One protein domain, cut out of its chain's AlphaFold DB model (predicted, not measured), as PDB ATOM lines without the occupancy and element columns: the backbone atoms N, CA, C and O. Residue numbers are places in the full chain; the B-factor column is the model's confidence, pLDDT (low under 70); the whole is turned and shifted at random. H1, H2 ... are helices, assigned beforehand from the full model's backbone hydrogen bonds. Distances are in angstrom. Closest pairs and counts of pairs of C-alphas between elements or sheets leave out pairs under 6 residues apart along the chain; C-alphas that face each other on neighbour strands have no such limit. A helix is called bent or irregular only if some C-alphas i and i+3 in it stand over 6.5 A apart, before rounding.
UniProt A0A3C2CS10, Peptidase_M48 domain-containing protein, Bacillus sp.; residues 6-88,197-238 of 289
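This is residues 6 to 88 and 197 to 238 of the 289 residues of the protein "Peptidase_M48 domain-containing protein" of Bacillus sp. (UniProt A0A3C2CS10). One long helix, H2, makes the long axis of a loose rod; H3 folds back along its far half as a helical hairpin, and the bent H5 crosses its first part with arm H5b. H1 makes a corner with the beginning of H2 and packs on H5b, while short H4 packs on arm H5a. The printed part has 125 residues with five named helices, H1 to H5 in chain order, and no named strand: all helix. It is loose, with a radius of gyration of the C-alphas of 19.6 A, and spans 63 by 29 by 21 A.

H2, residues 23 to 60, is the longest helix at 54.3 A, beginning at C-alpha 23 (-39.324, -6.597, 41.021). H3, residues 66 to 86, measures 30.5 A. H1, residues 6 to 21, measures 23.2 A from C-alpha 6 (-27.687, -22.296, 26.095). H4 is residues 197 to 204. H5, residues 210 to 238, was assigned as one helix by its hydrogen bonds but is bent, with C-alphas 219 and 222 6.6 A apart; its arms are H5a, residues 210 to 219, and H5b, residues 222 to 238, 24.6 A long and ending at C-alpha 238 (-46.198, -14.992, 44.156).

H2 touches H3 with residues 45 to 59 alone, at a shallow tilt of 29 degrees, opposite ways; the closest C-alphas, of Phe 48 and Thr 75, are 5.1 A apart. H2 touches H5b at a steep tilt of 42 degrees, closest at C-alphas Val 30 and Tyr 227, 6.4 A. H2 and H5a are near each other. H1 touches H5b at a steep tilt of 43 degrees, closest at C-alphas Glu 16 and Ala 230, 4.9 A. H1 and H2 only just touch, only at the corner, with 3 pairs of C-alphas within 8 A, the closest those of Ala 19 and Tyr 26, 5.3 A. H4 touches H5a, closest at C-alphas Leu 199 and Phe 217, 6.1 A. H3 is apart from H5a and H5b. In H1, H2, H3, H4, H5a and H5b every O i to N i+4 pair is within hydrogen-bond range.

The C-alphas farthest apart, of Gly 62 and Tyr 237, are 64.2 A apart. Residues 89 to 196 are not printed; C-alphas 88 and 197 are 14.6 A apart across this cut. The links H1 to H2, H2 to H3 and H4 to H5 are tight. Mean pLDDT of the printed part is 88.4; residue 88 and residues 205 to 209 are under 70.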
ATOM      1  N   GLN A   6     -28.559 -22.459  24.931       90.62
ATOM      2  CA  GLN A   6     -27.687 -22.296  26.095       90.62
ATOM      3  C   GLN A   6     -27.519 -20.818  26.495       90.62
ATOM      4  O   GLN A   6     -27.522 -20.477  27.681       90.62
ATOM      5  N   GLU A   7     -27.407 -19.919  25.512       91.06
ATOM      6  CA  GLU A   7     -27.395 -18.472  25.762       91.06
ATOM      7  C   GLU A   7     -28.727 -17.990  26.351       91.06
ATOM      8  O   GLU A   7     -28.725 -17.151  27.254       91.06
ATOM      9  N   PHE A   8     -29.853 -18.533  25.873       90.00
ATOM     10  CA  PHE A   8     -31.184 -18.231  26.398       90.00
ATOM     11  C   PHE A   8     -31.336 -18.666  27.857       90.00
ATOM     12  O   PHE A   8     -31.694 -17.842  28.694       90.00
ATOM     13  N   GLU A   9     -30.994 -19.908  28.194       90.44
ATOM     14  CA  GLU A   9     -31.081 -20.428  29.566       90.44
ATOM     15  C   GLU A   9     -30.197 -19.640  30.541       90.44
ATOM     16  O   GLU A   9     -30.626 -19.257  31.636       90.44
ATOM     17  N   THR A  10     -28.972 -19.317  30.115       93.69
ATOM     18  CA  THR A  10     -28.040 -18.497  30.904       93.69
ATOM     19  C   THR A  10     -28.613 -17.099  31.145       93.69
ATOM     20  O   THR A  10     -28.520 -16.552  32.251       93.69
ATOM     21  N   LEU A  11     -29.227 -16.508  30.115       93.25
ATOM     22  CA  LEU A  11     -29.873 -15.207  30.212       93.25
ATOM     23  C   LEU A  11     -31.075 -15.253  31.164       93.25
ATOM     24  O   LEU A  11     -31.161 -14.399  32.045       93.25
ATOM     25  N   VAL A  12     -31.957 -16.245  31.030       92.81
ATOM     26  CA  VAL A  12     -33.129 -16.433  31.899       92.81
ATOM     27  C   VAL A  12     -32.706 -16.561  33.358       92.81
ATOM     28  O   VAL A  12     -33.174 -15.783  34.184       92.81
ATOM     29  N   THR A  13     -31.733 -17.420  33.665       92.56
ATOM     30  CA  THR A  13     -31.231 -17.616  35.039       92.56
ATOM     31  C   THR A  13     -30.745 -16.301  35.660       92.56
ATOM     32  O   THR A  13     -31.055 -15.956  36.804       92.56
ATOM     33  N   LYS A  14     -29.996 -15.503  34.889       94.69
ATOM     34  CA  LYS A  14     -29.529 -14.184  35.334       94.69
ATOM     35  C   LYS A  14     -30.689 -13.209  35.552       94.69
ATOM     36  O   LYS A  14     -30.621 -12.367  36.451       94.69
ATOM     37  N   LEU A  15     -31.697 -13.259  34.690       94.75
ATOM     38  CA  LEU A  15     -32.847 -12.366  34.718       94.75
ATOM     39  C   LEU A  15     -33.807 -12.695  35.860       94.75
ATOM     40  O   LEU A  15     -34.265 -11.760  36.507       94.75
ATOM     41  N   GLU A  16     -34.025 -13.969  36.173       92.62
ATOM     42  CA  GLU A  16     -34.798 -14.408  37.341       92.62
ATOM     43  C   GLU A  16     -34.200 -13.848  38.635       92.62
ATOM     44  O   GLU A  16     -34.907 -13.244  39.438       92.62
ATOM     45  N   LYS A  17     -32.868 -13.913  38.788       92.06
ATOM     46  CA  LYS A  17     -32.179 -13.295  39.932       92.06
ATOM     47  C   LYS A  17     -32.378 -11.776  39.992       92.06
ATOM     48  O   LYS A  17     -32.448 -11.201  41.073       92.06
ATOM     49  N   GLN A  18     -32.431 -11.092  38.850       92.69
ATOM     50  CA  GLN A  18     -32.706  -9.649  38.837       92.69
ATOM     51  C   GLN A  18     -34.161  -9.343  39.192       92.69
ATOM     52  O   GLN A  18     -34.414  -8.348  39.874       92.69
ATOM     53  N   ALA A  19     -35.087 -10.172  38.713       90.62
ATOM     54  CA  ALA A  19     -36.510 -10.036  38.964       90.62
ATOM     55  C   ALA A  19     -36.827 -10.214  40.453       90.62
ATOM     56  O   ALA A  19     -37.559  -9.395  40.998       90.62
ATOM     57  N   SER A  20     -36.191 -11.180  41.125       89.75
ATOM     58  CA  SER A  20     -36.387 -11.413  42.562       89.75
ATOM     59  C   SER A  20     -35.770 -10.330  43.455       89.75
ATOM     60  O   SER A  20     -36.346  -9.966  44.475       89.75
ATOM     61  N   VAL A  21     -34.614  -9.764  43.080       92.81
ATOM     62  CA  VAL A  21     -33.938  -8.727  43.887       92.81
ATOM     63  C   VAL A  21     -34.668  -7.383  43.842       92.81
ATOM     64  O   VAL A  21     -34.757  -6.697  44.859       92.81
ATOM     65  N   ASN A  22     -35.151  -6.956  42.670       91.94
ATOM     66  CA  ASN A  22     -35.893  -5.698  42.539       91.94
ATOM     67  C   ASN A  22     -37.027  -5.822  41.506       91.94
ATOM     68  O   ASN A  22     -36.864  -5.390  40.355       91.94
ATOM     69  N   PRO A  23     -38.196  -6.352  41.919       88.38
ATOM     70  CA  PRO A  23     -39.324  -6.597  41.021       88.38
ATOM     71  C   PRO A  23     -39.816  -5.335  40.305       88.38
ATOM     72  O   PRO A  23     -40.087  -5.357  39.106       88.38
ATOM     73  N   LYS A  24     -39.871  -4.190  41.003       89.12
ATOM     74  CA  LYS A  24     -40.355  -2.919  40.431       89.12
ATOM     75  C   LYS A  24     -39.461  -2.427  39.294       89.12
ATOM     76  O   LYS A  24     -39.950  -2.083  38.219       89.12
ATOM     77  N   LEU A  25     -38.145  -2.422  39.513       91.44
ATOM     78  CA  LEU A  25     -37.187  -2.038  38.477       91.44
ATOM     79  C   LEU A  25     -37.196  -3.037  37.317       91.44
ATOM     80  O   LEU A  25     -37.071  -2.643  36.158       91.44
ATOM     81  N   TYR A  26     -37.350  -4.326  37.619       92.88
ATOM     82  CA  TYR A  26     -37.430  -5.363  36.601       92.88
ATOM     83  C   TYR A  26     -38.647  -5.174  35.687       92.88
ATOM     84  O   TYR A  26     -38.501  -5.146  34.465       92.88
ATOM     85  N   ARG A  27     -39.826  -4.915  36.264       89.44
ATOM     86  CA  ARG A  27     -41.045  -4.580  35.510       89.44
ATOM     87  C   ARG A  27     -40.858  -3.349  34.635       89.44
ATOM     88  O   ARG A  27     -41.237  -3.371  33.468       89.44
ATOM     89  N   PHE A  28     -40.210  -2.302  35.146       91.38
ATOM     90  CA  PHE A  28     -39.889  -1.128  34.332       91.38
ATOM     91  C   PHE A  28     -39.038  -1.495  33.106       91.38
ATOM     92  O   PHE A  28     -39.350  -1.060  31.999       91.38
ATOM     93  N   LYS A  29     -38.020  -2.358  33.255       93.69
ATOM     94  CA  LYS A  29     -37.226  -2.856  32.113       93.69
ATOM     95  C   LYS A  29     -38.089  -3.607  31.097       93.69
ATOM     96  O   LYS A  29     -37.934  -3.383  29.899       93.69
ATOM     97  N   VAL A  30     -39.000  -4.463  31.560       93.31
ATOM     98  CA  VAL A  30     -39.925  -5.198  30.683       93.31
ATOM     99  C   VAL A  30     -40.851  -4.239  29.928       93.31
ATOM    100  O   VAL A  30     -41.031  -4.390  28.719       93.31
ATOM    101  N   ILE A  31     -41.385  -3.211  30.593       92.25
ATOM    102  CA  ILE A  31     -42.218  -2.177  29.956       92.25
ATOM    103  C   ILE A  31     -41.412  -1.399  28.911       92.25
ATOM    104  O   ILE A  31     -41.894  -1.206  27.797       92.25
ATOM    105  N   MET A  32     -40.174  -0.999  29.217       94.50
ATOM    106  CA  MET A  32     -39.298  -0.322  28.252       94.50
ATOM    107  C   MET A  32     -38.995  -1.202  27.036       94.50
ATOM    108  O   MET A  32     -39.043  -0.726  25.904       94.50
ATOM    109  N   LEU A  33     -38.742  -2.496  27.243       94.06
ATOM    110  CA  LEU A  33     -38.505  -3.439  26.151       94.06
ATOM    111  C   LEU A  33     -39.773  -3.679  25.315       94.06
ATOM    112  O   LEU A  33     -39.705  -3.754  24.090       94.06
ATOM    113  N   THR A  34     -40.940  -3.727  25.960       91.94
ATOM    114  CA  THR A  34     -42.245  -3.758  25.282       91.94
ATOM    115  C   THR A  34     -42.433  -2.498  24.430       91.94
ATOM    116  O   THR A  34     -42.798  -2.586  23.258       91.94
ATOM    117  N   GLY A  35     -42.108  -1.328  24.989       92.75
ATOM    118  CA  GLY A  35     -42.128  -0.039  24.301       92.75
ATOM    119  C   GLY A  35     -41.181   0.015  23.102       92.75
ATOM    120  O   GLY A  35     -41.554   0.564  22.073       92.75
ATOM    121  N   LEU A  36     -40.005  -0.615  23.181       94.06
ATOM    122  CA  LEU A  36     -39.080  -0.735  22.049       94.06
ATOM    123  C   LEU A  36     -39.709  -1.505  20.877       94.06
ATOM    124  O   LEU A  36     -39.620  -1.056  19.735       94.06
ATOM    125  N   GLY A  37     -40.369  -2.636  21.152       91.19
ATOM    126  CA  GLY A  37     -41.060  -3.424  20.125       91.19
ATOM    127  C   GLY A  37     -42.179  -2.634  19.442       91.19
ATOM    128  O   GLY A  37     -42.254  -2.586  18.212       91.19
ATOM    129  N   PHE A  38     -43.007  -1.940  20.228       90.12
ATOM    130  CA  PHE A  38     -44.048  -1.065  19.685       90.12
ATOM    131  C   PHE A  38     -43.488   0.148  18.944       90.12
ATOM    132  O   PHE A  38     -44.015   0.499  17.896       90.12
ATOM    133  N   GLY A  39     -42.415   0.761  19.443       93.31
ATOM    134  CA  GLY A  39     -41.745   1.884  18.790       93.31
ATOM    135  C   GLY A  39     -41.205   1.503  17.414       93.31
ATOM    136  O   GLY A  39     -41.346   2.270  16.466       93.31
ATOM    137  N   TYR A  40     -40.670   0.286  17.273       91.69
ATOM    138  CA  TYR A  40     -40.236  -0.243  15.983       91.69
ATOM    139  C   TYR A  40     -41.409  -0.401  15.004       91.69
ATOM    140  O   TYR A  40     -41.337   0.084  13.877       91.69
ATOM    141  N   VAL A  41     -42.524  -1.004  15.430       89.25
ATOM    142  CA  VAL A  41     -43.725  -1.121  14.579       89.25
ATOM    143  C   VAL A  41     -44.311   0.249  14.232       89.25
ATOM    144  O   VAL A  41     -44.641   0.492  13.073       89.25
ATOM    145  N   ALA A  42     -44.392   1.164  15.199       91.31
ATOM    146  CA  ALA A  42     -44.903   2.516  14.999       91.31
ATOM    147  C   ALA A  42     -44.040   3.326  14.024       91.31
ATOM    148  O   ALA A  42     -44.589   4.065  13.208       91.31
ATOM    149  N   LEU A  43     -42.714   3.162  14.057       93.31
ATOM    150  CA  LEU A  43     -41.795   3.789  13.106       93.31
ATOM    151  C   LEU A  43     -42.109   3.361  11.667       93.31
ATOM    152  O   LEU A  43     -42.275   4.213  10.797       93.31
ATOM    153  N   PHE A  44     -42.234   2.054  11.415       90.31
ATOM    154  CA  PHE A  44     -42.541   1.549  10.074       90.31
ATOM    155  C   PHE A  44     -43.959   1.887   9.629       90.31
ATOM    156  O   PHE A  44     -44.149   2.274   8.479       90.31
ATOM    157  N   LEU A  45     -44.938   1.811  10.532       91.19
ATOM    158  CA  LEU A  45     -46.299   2.252  10.239       91.19
ATOM    159  C   LEU A  45     -46.320   3.738   9.856       91.19
ATOM    160  O   LEU A  45     -46.913   4.096   8.844       91.19
ATOM    161  N   SER A  46     -45.623   4.594  10.607       94.38
ATOM    162  CA  SER A  46     -45.525   6.029  10.306       94.38
ATOM    163  C   SER A  46     -44.851   6.279   8.957       94.38
ATOM    164  O   SER A  46     -45.325   7.104   8.182       94.38
ATOM    165  N   LEU A  47     -43.785   5.535   8.640       94.12
ATOM    166  CA  LEU A  47     -43.110   5.612   7.345       94.12
ATOM    167  C   LEU A  47     -44.038   5.196   6.194       94.12
ATOM    168  O   LEU A  47     -44.095   5.883   5.178       94.12
ATOM    169  N   PHE A  48     -44.780   4.098   6.344       93.06
ATOM    170  CA  PHE A  48     -45.710   3.631   5.315       93.06
ATOM    171  C   PHE A  48     -46.871   4.600   5.112       93.06
ATOM    172  O   PHE A  48     -47.187   4.908   3.967       93.06
ATOM    173  N   LEU A  49     -47.450   5.140   6.186       95.12
ATOM    174  CA  LEU A  49     -48.494   6.161   6.092       95.12
ATOM    175  C   LEU A  49     -47.970   7.451   5.446       95.12
ATOM    176  O   LEU A  49     -48.656   8.027   4.608       95.12
ATOM    177  N   LEU A  50     -46.747   7.881   5.769       96.31
ATOM    178  CA  LEU A  50     -46.122   9.041   5.132       96.31
ATOM    179  C   LEU A  50     -45.951   8.828   3.621       96.31
ATOM    180  O   LEU A  50     -46.354   9.678   2.831       96.31
ATOM    181  N   LEU A  51     -45.398   7.682   3.210       95.06
ATOM    182  CA  LEU A  51     -45.241   7.334   1.793       95.06
ATOM    183  C   LEU A  51     -46.592   7.207   1.076       95.06
ATOM    184  O   LEU A  51     -46.713   7.620  -0.076       95.06
ATOM    185  N   MET A  52     -47.610   6.684   1.762       94.19
ATOM    186  CA  MET A  52     -48.980   6.611   1.262       94.19
ATOM    187  C   MET A  52     -49.542   8.014   0.996       94.19
ATOM    188  O   MET A  52     -50.065   8.263  -0.085       94.19
ATOM    189  N   VAL A  53     -49.383   8.950   1.939       96.12
ATOM    190  CA  VAL A  53     -49.837  10.344   1.794       96.12
ATOM    191  C   VAL A  53     -49.102  11.057   0.659       96.12
ATOM    192  O   VAL A  53     -49.754  11.694  -0.165       96.12
ATOM    193  N   ILE A  54     -47.774  10.913   0.566       94.88
ATOM    194  CA  ILE A  54     -46.978  11.481  -0.536       94.88
ATOM    195  C   ILE A  54     -47.483  10.947  -1.881       94.88
ATOM    196  O   ILE A  54     -47.700  11.711  -2.815       94.88
ATOM    197  N   SER A  55     -47.721   9.638  -1.966       93.44
ATOM    198  CA  SER A  55     -48.218   9.002  -3.182       93.44
ATOM    199  C   SER A  55     -49.605   9.512  -3.594       93.44
ATOM    200  O   SER A  55     -49.828   9.767  -4.778       93.44
ATOM    201  N   ILE A  56     -50.514   9.722  -2.633       94.19
ATOM    202  CA  ILE A  56     -51.833  10.325  -2.878       94.19
ATOM    203  C   ILE A  56     -51.685  11.764  -3.382       94.19
ATOM    204  O   ILE A  56     -52.339  12.120  -4.360       94.19
ATOM    205  N   ALA A  57     -50.824  12.569  -2.751       94.44
ATOM    206  CA  ALA A  57     -50.601  13.962  -3.133       94.44
ATOM    207  C   ALA A  57     -50.085  14.084  -4.578       94.44
ATOM    208  O   ALA A  57     -50.681  14.798  -5.374       94.44
ATOM    209  N   MET A  58     -49.073  13.292  -4.957       92.94
ATOM    210  CA  MET A  58     -48.543  13.295  -6.330       92.94
ATOM    211  C   MET A  58     -49.602  12.908  -7.373       92.94
ATOM    212  O   MET A  58     -49.662  13.489  -8.454       92.94
ATOM    213  N   ILE A  59     -50.462  11.932  -7.063       92.75
ATOM    214  CA  ILE A  59     -51.562  11.542  -7.960       92.75
ATOM    215  C   ILE A  59     -52.597  12.672  -8.074       92.75
ATOM    216  O   ILE A  59     -53.100  12.920  -9.170       92.75
ATOM    217  N   ALA A  60     -52.911  13.349  -6.966       92.56
ATOM    218  CA  ALA A  60     -53.877  14.447  -6.929       92.56
ATOM    219  C   ALA A  60     -53.398  15.689  -7.701       92.56
ATOM    220  O   ALA A  60     -54.210  16.333  -8.362       92.56
ATOM    221  N   ASP A  61     -52.092  15.967  -7.689       92.31
ATOM    222  CA  ASP A  61     -51.465  17.077  -8.424       92.31
ATOM    223  C   ASP A  61     -51.303  16.798  -9.936       92.31
ATOM    224  O   ASP A  61     -50.772  17.621 -10.682       92.31
ATOM    225  N   GLY A  62     -51.785  15.648 -10.423       87.00
ATOM    226  CA  GLY A  62     -51.760  15.280 -11.841       87.00
ATOM    227  C   GLY A  62     -50.497  14.540 -12.290       87.00
ATOM    228  O   GLY A  62     -50.411  14.143 -13.454       87.00
ATOM    229  N   GLU A  63     -49.550  14.259 -11.387       83.81
ATOM    230  CA  GLU A  63     -48.362  13.431 -11.646       83.81
ATOM    231  C   GLU A  63     -48.700  11.931 -11.584       83.81
ATOM    232  O   GLU A  63     -48.114  11.130 -10.839       83.81
ATOM    233  N   PHE A  64     -49.696  11.522 -12.368       86.06
ATOM    234  CA  PHE A  64     -50.112  10.131 -12.421       86.06
ATOM    235  C   PHE A  64     -49.020   9.269 -13.062       86.06
ATOM    236  O   PHE A  64     -48.743   9.351 -14.260       86.06
ATOM    237  N   THR A  65     -48.428   8.381 -12.264       90.81
ATOM    238  CA  THR A  65     -47.490   7.366 -12.743       90.81
ATOM    239  C   THR A  65     -47.858   5.996 -12.190       90.81
ATOM    240  O   THR A  65     -48.376   5.855 -11.079       90.81
ATOM    241  N   PHE A  66     -47.527   4.947 -12.944       90.69
ATOM    242  CA  PHE A  66     -47.694   3.569 -12.480       90.69
ATOM    243  C   PHE A  66     -46.879   3.273 -11.206       90.69
ATOM    244  O   PHE A  66     -47.269   2.429 -10.399       90.69
ATOM    245  N   GLY A  67     -45.765   3.987 -10.999       90.75
ATOM    246  CA  GLY A  67     -44.962   3.908  -9.779       90.75
ATOM    247  C   GLY A  67     -45.721   4.402  -8.548       90.75
ATOM    248  O   GLY A  67     -45.779   3.687  -7.550       90.75
ATOM    249  N   ASN A  68     -46.377   5.562  -8.646       88.38
ATOM    250  CA  ASN A  68     -47.159   6.129  -7.546       88.38
ATOM    251  C   ASN A  68     -48.301   5.183  -7.147       88.38
ATOM    252  O   ASN A  68     -48.427   4.835  -5.979       88.38
ATOM    253  N   VAL A  69     -49.048   4.641  -8.114       91.69
ATOM    254  CA  VAL A  69     -50.120   3.670  -7.820       91.69
ATOM    255  C   VAL A  69     -49.585   2.416  -7.116       91.69
ATOM    256  O   VAL A  69     -50.192   1.937  -6.157       91.69
ATOM    257  N   LYS A  70     -48.426   1.890  -7.534       90.69
ATOM    258  CA  LYS A  70     -47.787   0.747  -6.860       90.69
ATOM    259  C   LYS A  70     -47.411   1.055  -5.412       90.69
ATOM    260  O   LYS A  70     -47.652   0.222  -4.541       90.69
ATOM    261  N   VAL A  71     -46.829   2.228  -5.156       92.25
ATOM    262  CA  VAL A  71     -46.456   2.667  -3.802       92.25
ATOM    263  C   VAL A  71     -47.698   2.797  -2.926       92.25
ATOM    264  O   VAL A  71     -47.706   2.254  -1.822       92.25
ATOM    265  N   LEU A  72     -48.758   3.437  -3.429       93.19
ATOM    266  CA  LEU A  72     -50.041   3.570  -2.738       93.19
ATOM    267  C   LEU A  72     -50.618   2.210  -2.334       93.19
ATOM    268  O   LEU A  72     -50.937   1.992  -1.166       93.19
ATOM    269  N   LEU A  73     -50.720   1.278  -3.287       92.50
ATOM    270  CA  LEU A  73     -51.276  -0.052  -3.029       92.50
ATOM    271  C   LEU A  73     -50.428  -0.842  -2.029       92.50
ATOM    272  O   LEU A  73     -50.977  -1.448  -1.109       92.50
ATOM    273  N   LEU A  74     -49.099  -0.815  -2.170       90.31
ATOM    274  CA  LEU A  74     -48.190  -1.529  -1.274       90.31
ATOM    275  C   LEU A  74     -48.263  -0.979   0.156       90.31
ATOM    276  O   LEU A  74     -48.492  -1.729   1.104       90.31
ATOM    277  N   THR A  75     -48.093   0.334   0.314       91.88
ATOM    278  CA  THR A  75     -48.078   0.999   1.628       91.88
ATOM    279  C   THR A  75     -49.438   0.955   2.314       91.88
ATOM    280  O   THR A  75     -49.499   0.696   3.517       91.88
ATOM    281  N   GLY A  76     -50.527   1.113   1.557       90.94
ATOM    282  CA  GLY A  76     -51.890   0.959   2.058       90.94
ATOM    283  C   GLY A  76     -52.163  -0.462   2.553       90.94
ATOM    284  O   GLY A  76     -52.654  -0.640   3.667       90.94
ATOM    285  N   THR A  77     -51.765  -1.479   1.781       87.81
ATOM    286  CA  THR A  77     -51.929  -2.891   2.164       87.81
ATOM    287  C   THR A  77     -51.135  -3.228   3.428       87.81
ATOM    288  O   THR A  77     -51.690  -3.788   4.374       87.81
ATOM    289  N   LEU A  78     -49.855  -2.844   3.492       86.75
ATOM    290  CA  LEU A  78     -49.010  -3.081   4.668       86.75
ATOM    291  C   LEU A  78     -49.556  -2.376   5.916       86.75
ATOM    292  O   LEU A  78     -49.657  -2.995   6.976       86.75
ATOM    293  N   SER A  79     -49.963  -1.111   5.788       88.69
ATOM    294  CA  SER A  79     -50.550  -0.347   6.898       88.69
ATOM    295  C   SER A  79     -51.856  -0.978   7.383       88.69
ATOM    296  O   SER A  79     -52.049  -1.126   8.589       88.69
ATOM    297  N   PHE A  80     -52.723  -1.421   6.465       88.00
ATOM    298  CA  PHE A  80     -53.963  -2.121   6.801       88.00
ATOM    299  C   PHE A  80     -53.703  -3.393   7.613       88.00
ATOM    300  O   PHE A  80     -54.327  -3.584   8.657       88.00
ATOM    301  N   PHE A  81     -52.763  -4.244   7.187       82.25
ATOM    302  CA  PHE A  81     -52.438  -5.468   7.922       82.25
ATOM    303  C   PHE A  81     -51.813  -5.189   9.291       82.25
ATOM    304  O   PHE A  81     -52.178  -5.861  10.254       82.25
ATOM    305  N   ILE A  82     -50.938  -4.181   9.410       82.56
ATOM    306  CA  ILE A  82     -50.376  -3.768  10.707       82.56
ATOM    307  C   ILE A  82     -51.496  -3.303  11.643       82.56
ATOM    308  O   ILE A  82     -51.596  -3.793  12.764       82.56
ATOM    309  N   ILE A  83     -52.374  -2.404  11.188       82.88
ATOM    310  CA  ILE A  83     -53.486  -1.890  11.999       82.88
ATOM    311  C   ILE A  83     -54.433  -3.028  12.394       82.88
ATOM    312  O   ILE A  83     -54.794  -3.146  13.562       82.88
ATOM    313  N   LYS A  84     -54.790  -3.906  11.450       80.38
ATOM    314  CA  LYS A  84     -55.637  -5.073  11.720       80.38
ATOM    315  C   LYS A  84     -55.005  -5.999  12.763       80.38
ATOM    316  O   LYS A  84     -55.715  -6.469  13.643       80.38
ATOM    317  N   ALA A  85     -53.692  -6.228  12.701       74.06
ATOM    318  CA  ALA A  85     -52.970  -7.055  13.670       74.06
ATOM    319  C   ALA A  85     -52.911  -6.433  15.079       74.06
ATOM    320  O   ALA A  85     -52.791  -7.163  16.062       74.06
ATOM    321  N   LEU A  86     -53.016  -5.104  15.195       71.75
ATOM    322  CA  LEU A  86     -53.088  -4.401  16.482       71.75
ATOM    323  C   LEU A  86     -54.488  -4.456  17.120       71.75
ATOM    324  O   LEU A  86     -54.618  -4.246  18.328       71.75
ATOM    325  N   ILE A  87     -55.534  -4.748  16.341       70.31
ATOM    326  CA  ILE A  87     -56.910  -4.866  16.834       70.31
ATOM    327  C   ILE A  87     -57.154  -6.311  17.282       70.31
ATOM    328  O   ILE A  87     -57.467  -7.187  16.479       70.31
ATOM    329  N   VAL A  88     -57.055  -6.556  18.588       64.38
ATOM    330  CA  VAL A  88     -57.421  -7.840  19.204       64.38
ATOM    331  C   VAL A  88     -58.787  -7.697  19.869       64.38
ATOM    332  O   VAL A  88     -58.947  -6.907  20.801       64.38
ATOM    333  N   ARG A 197     -45.165 -15.616  16.655       82.44
ATOM    334  CA  ARG A 197     -45.861 -15.907  15.386       82.44
ATOM    335  C   ARG A 197     -45.369 -15.028  14.240       82.44
ATOM    336  O   ARG A 197     -45.185 -15.522  13.131       82.44
ATOM    337  N   LEU A 198     -45.134 -13.741  14.500       81.62
ATOM    338  CA  LEU A 198     -44.607 -12.822  13.493       81.62
ATOM    339  C   LEU A 198     -43.202 -13.233  13.040       81.62
ATOM    340  O   LEU A 198     -42.943 -13.277  11.841       81.62
ATOM    341  N   LEU A 199     -42.308 -13.562  13.978       83.75
ATOM    342  CA  LEU A 199     -40.968 -14.044  13.645       83.75
ATOM    343  C   LEU A 199     -41.039 -15.327  12.811       83.75
ATOM    344  O   LEU A 199     -40.374 -15.403  11.784       83.75
ATOM    345  N   HIS A 200     -41.868 -16.293  13.210       82.88
ATOM    346  CA  HIS A 200     -42.043 -17.541  12.469       82.88
ATOM    347  C   HIS A 200     -42.535 -17.287  11.034       82.88
ATOM    348  O   HIS A 200     -41.911 -17.739  10.078       82.88
ATOM    349  N   SER A 201     -43.557 -16.441  10.866       78.62
ATOM    350  CA  SER A 201     -44.077 -16.058   9.547       78.62
ATOM    351  C   SER A 201     -43.031 -15.352   8.666       78.62
ATOM    352  O   SER A 201     -42.981 -15.599   7.459       78.62
ATOM    353  N   LEU A 202     -42.170 -14.510   9.255       78.62
ATOM    354  CA  LEU A 202     -41.053 -13.853   8.559       78.62
ATOM    355  C   LEU A 202     -39.915 -14.819   8.190       78.62
ATOM    356  O   LEU A 202     -39.151 -14.536   7.266       78.62
ATOM    357  N   GLU A 203     -39.744 -15.910   8.936       80.56
ATOM    358  CA  GLU A 203     -38.739 -16.932   8.642       80.56
ATOM    359  C   GLU A 203     -39.186 -17.866   7.513       80.56
ATOM    360  O   GLU A 203     -38.340 -18.252   6.708       80.56
ATOM    361  N   GLU A 204     -40.483 -18.157   7.408       79.75
ATOM    362  CA  GLU A 204     -41.051 -19.004   6.350       79.75
ATOM    363  C   GLU A 204     -41.208 -18.286   5.000       79.75
ATOM    364  O   GLU A 204     -41.088 -18.913   3.949       79.75
ATOM    365  N   ASN A 205     -41.456 -16.970   5.002       69.38
ATOM    366  CA  ASN A 205     -41.755 -16.206   3.787       69.38
ATOM    367  C   ASN A 205     -40.620 -15.230   3.435       69.38
ATOM    368  O   ASN A 205     -40.600 -14.076   3.874       69.38
ATOM    369  N   GLU A 206     -39.672 -15.664   2.600       61.53
ATOM    370  CA  GLU A 206     -38.613 -14.781   2.097       61.53
ATOM    371  C   GLU A 206     -39.130 -13.881   0.962       61.53
ATOM    372  O   GLU A 206     -39.160 -14.258  -0.207       61.53
ATOM    373  N   GLN A 207     -39.547 -12.662   1.313       67.81
ATOM    374  CA  GLN A 207     -39.921 -11.609   0.362       67.81
ATOM    375  C   GLN A 207     -38.913 -10.449   0.364       67.81
ATOM    376  O   GLN A 207     -38.217 -10.184   1.346       67.81
ATOM    377  N   PHE A 208     -38.854  -9.706  -0.745       51.16
ATOM    378  CA  PHE A 208     -38.005  -8.519  -0.868       51.16
ATOM    379  C   PHE A 208     -38.373  -7.464   0.193       51.16
ATOM    380  O   PHE A 208     -39.520  -7.035   0.280       51.16
ATOM    381  N   GLY A 209     -37.396  -7.042   1.006       64.56
ATOM    382  CA  GLY A 209     -37.571  -6.026   2.056       64.56
ATOM    383  C   GLY A 209     -37.819  -6.562   3.474       64.56
ATOM    384  O   GLY A 209     -37.643  -5.814   4.438       64.56
ATOM    385  N   THR A 210     -38.116  -7.856   3.655       75.50
ATOM    386  CA  THR A 210     -38.343  -8.439   4.998       75.50
ATOM    387  C   THR A 210     -37.063  -8.564   5.827       75.50
ATOM    388  O   THR A 210     -37.124  -8.695   7.046       75.50
ATOM    389  N   PHE A 211     -35.887  -8.457   5.202       80.44
ATOM    390  CA  PHE A 211     -34.583  -8.612   5.851       80.44
ATOM    391  C   PHE A 211     -34.351  -7.664   7.038       80.44
ATOM    392  O   PHE A 211     -33.785  -8.078   8.052       80.44
ATOM    393  N   ILE A 212     -34.788  -6.404   6.931       83.81
ATOM    394  CA  ILE A 212     -34.626  -5.412   8.007       83.81
ATOM    395  C   ILE A 212     -35.470  -5.819   9.223       83.81
ATOM    396  O   ILE A 212     -34.960  -5.834  10.345       83.81
ATOM    397  N   PHE A 213     -36.715  -6.243   8.985       83.19
ATOM    398  CA  PHE A 213     -37.611  -6.757  10.019       83.19
ATOM    399  C   PHE A 213     -37.074  -8.056  10.626       83.19
ATOM    400  O   PHE A 213     -36.953  -8.160  11.844       83.19
ATOM    401  N   LYS A 214     -36.661  -9.019   9.794       85.00
ATOM    402  CA  LYS A 214     -36.096 -10.310  10.217       85.00
ATOM    403  C   LYS A 214     -34.891 -10.113  11.136       85.00
ATOM    404  O   LYS A 214     -34.850 -10.690  12.219       85.00
ATOM    405  N   LYS A 215     -33.948  -9.235  10.771       88.44
ATOM    406  CA  LYS A 215     -32.786  -8.911  11.616       88.44
ATOM    407  C   LYS A 215     -33.180  -8.342  12.974       88.44
ATOM    408  O   LYS A 215     -32.607  -8.756  13.983       88.44
ATOM    409  N   PHE A 216     -34.128  -7.404  12.998       90.31
ATOM    410  CA  PHE A 216     -34.624  -6.842  14.248       90.31
ATOM    411  C   PHE A 216     -35.289  -7.921  15.104       90.31
ATOM    412  O   PHE A 216     -34.875  -8.108  16.242       90.31
ATOM    413  N   PHE A 217     -36.246  -8.679  14.562       89.06
ATOM    414  CA  PHE A 217     -36.989  -9.685  15.323       89.06
ATOM    415  C   PHE A 217     -36.110 -10.835  15.816       89.06
ATOM    416  O   PHE A 217     -36.252 -11.243  16.964       89.06
ATOM    417  N   GLN A 218     -35.133 -11.294  15.031       90.06
ATOM    418  CA  GLN A 218     -34.174 -12.315  15.472       90.06
ATOM    419  C   GLN A 218     -33.284 -11.850  16.632       90.06
ATOM    420  O   GLN A 218     -32.813 -12.667  17.422       90.06
ATOM    421  N   TRP A 219     -33.031 -10.545  16.745       91.12
ATOM    422  CA  TRP A 219     -32.320  -9.968  17.884       91.12
ATOM    423  C   TRP A 219     -33.263  -9.666  19.059       91.12
ATOM    424  O   TRP A 219     -32.935  -9.965  20.210       91.12
ATOM    425  N   PHE A 220     -34.426  -9.084  18.778       92.75
ATOM    426  CA  PHE A 220     -35.377  -8.583  19.762       92.75
ATOM    427  C   PHE A 220     -36.141  -9.711  20.453       92.75
ATOM    428  O   PHE A 220     -36.138  -9.775  21.681       92.75
ATOM    429  N   TYR A 221     -36.762 -10.611  19.685       91.62
ATOM    430  CA  TYR A 221     -37.710 -11.594  20.211       91.62
ATOM    431  C   TYR A 221     -37.103 -12.520  21.271       91.62
ATOM    432  O   TYR A 221     -37.678 -12.584  22.352       91.62
ATOM    433  N   PRO A 222     -35.928 -13.155  21.072       91.81
ATOM    434  CA  PRO A 222     -35.389 -14.064  22.087       91.81
ATOM    435  C   PRO A 222     -35.062 -13.351  23.409       91.81
ATOM    436  O   PRO A 222     -35.193 -13.925  24.487       91.81
ATOM    437  N   ARG A 223     -34.667 -12.070  23.345       93.69
ATOM    438  CA  ARG A 223     -34.447 -11.235  24.537       93.69
ATOM    439  C   ARG A 223     -35.774 -10.867  25.185       93.69
ATOM    440  O   ARG A 223     -35.904 -10.984  26.396       93.69
ATOM    441  N   PHE A 224     -36.745 -10.427  24.390       93.38
ATOM    442  CA  PHE A 224     -38.082 -10.108  24.877       93.38
ATOM    443  C   PHE A 224     -38.717 -11.304  25.580       93.38
ATOM    444  O   PHE A 224     -39.200 -11.162  26.701       93.38
ATOM    445  N   ASP A 225     -38.631 -12.487  24.977       92.81
ATOM    446  CA  ASP A 225     -39.094 -13.736  25.563       92.81
ATOM    447  C   ASP A 225     -38.386 -14.030  26.893       92.81
ATOM    448  O   ASP A 225     -39.054 -14.136  27.913       92.81
ATOM    449  N   ALA A 226     -37.049 -14.007  26.945       93.19
ATOM    450  CA  ALA A 226     -36.310 -14.256  28.187       93.19
ATOM    451  C   ALA A 226     -36.673 -13.278  29.327       93.19
ATOM    452  O   ALA A 226     -36.854 -13.692  30.474       93.19
ATOM    453  N   TYR A 227     -36.804 -11.979  29.028       94.00
ATOM    454  CA  TYR A 227     -37.180 -10.963  30.023       94.00
ATOM    455  C   TYR A 227     -38.603 -11.148  30.535       94.00
ATOM    456  O   TYR A 227     -38.881 -11.058  31.730       94.00
ATOM    457  N   THR A 228     -39.527 -11.399  29.623       92.62
ATOM    458  CA  THR A 228     -40.925 -11.563  29.996       92.62
ATOM    459  C   THR A 228     -41.153 -12.915  30.675       92.62
ATOM    460  O   THR A 228     -42.018 -13.015  31.538       92.62
ATOM    461  N   PHE A 229     -40.377 -13.952  30.339       91.19
ATOM    462  CA  PHE A 229     -40.421 -15.273  30.972       91.19
ATOM    463  C   PHE A 229     -40.006 -15.207  32.439       91.19
ATOM    464  O   PHE A 229     -40.740 -15.671  33.304       91.19
ATOM    465  N   ALA A 230     -38.874 -14.562  32.728       92.50
ATOM    466  CA  ALA A 230     -38.415 -14.388  34.100       92.50
ATOM    467  C   ALA A 230     -39.395 -13.551  34.943       92.50
ATOM    468  O   ALA A 230     -39.559 -13.833  36.127       92.50
ATOM    469  N   MET A 231     -40.074 -12.561  34.344       90.31
ATOM    470  CA  MET A 231     -41.159 -11.834  35.018       90.31
ATOM    471  C   MET A 231     -42.334 -12.758  35.355       90.31
ATOM    472  O   MET A 231     -42.748 -12.797  36.507       90.31
ATOM    473  N   ALA A 232     -42.822 -13.520  34.370       88.38
ATOM    474  CA  ALA A 232     -43.951 -14.432  34.545       88.38
ATOM    475  C   ALA A 232     -43.671 -15.475  35.634       88.38
ATOM    476  O   ALA A 232     -44.516 -15.722  36.477       88.38
ATOM    477  N   ARG A 233     -42.447 -16.016  35.711       89.56
ATOM    478  CA  ARG A 233     -42.086 -16.948  36.791       89.56
ATOM    479  C   ARG A 233     -42.157 -16.341  38.186       89.56
ATOM    480  O   ARG A 233     -42.482 -17.059  39.120       89.56
ATOM    481  N   GLN A 234     -41.828 -15.058  38.349       88.38
ATOM    482  CA  GLN A 234     -42.025 -14.403  39.645       88.38
ATOM    483  C   GLN A 234     -43.517 -14.268  39.971       88.38
ATOM    484  O   GLN A 234     -43.895 -14.500  41.110       88.38
ATOM    485  N   GLU A 235     -44.351 -13.959  38.973       87.69
ATOM    486  CA  GLU A 235     -45.812 -13.898  39.138       87.69
ATOM    487  C   GLU A 235     -46.385 -15.264  39.565       87.69
ATOM    488  O   GLU A 235     -47.187 -15.309  40.494       87.69
ATOM    489  N   GLU A 236     -45.905 -16.374  38.988       89.56
ATOM    490  CA  GLU A 236     -46.275 -17.734  39.418       89.56
ATOM    491  C   GLU A 236     -45.854 -18.031  40.865       89.56
ATOM    492  O   GLU A 236     -46.650 -18.535  41.652       89.56
ATOM    493  N   TYR A 237     -44.625 -17.672  41.261       91.50
ATOM    494  CA  TYR A 237     -44.170 -17.877  42.642       91.50
ATOM    495  C   TYR A 237     -44.987 -17.072  43.658       91.50
ATOM    496  O   TYR A 237     -45.288 -17.573  44.745       91.50
ATOM    497  N   ASP A 238     -45.358 -15.839  43.313       90.25
ATOM    498  CA  ASP A 238     -46.198 -14.992  44.156       90.25
ATOM    499  C   ASP A 238     -47.624 -15.563  44.278       90.25
ATOM    500  O   ASP A 238     -48.212 -15.546  45.370       90.25
TER     501      ASP A 238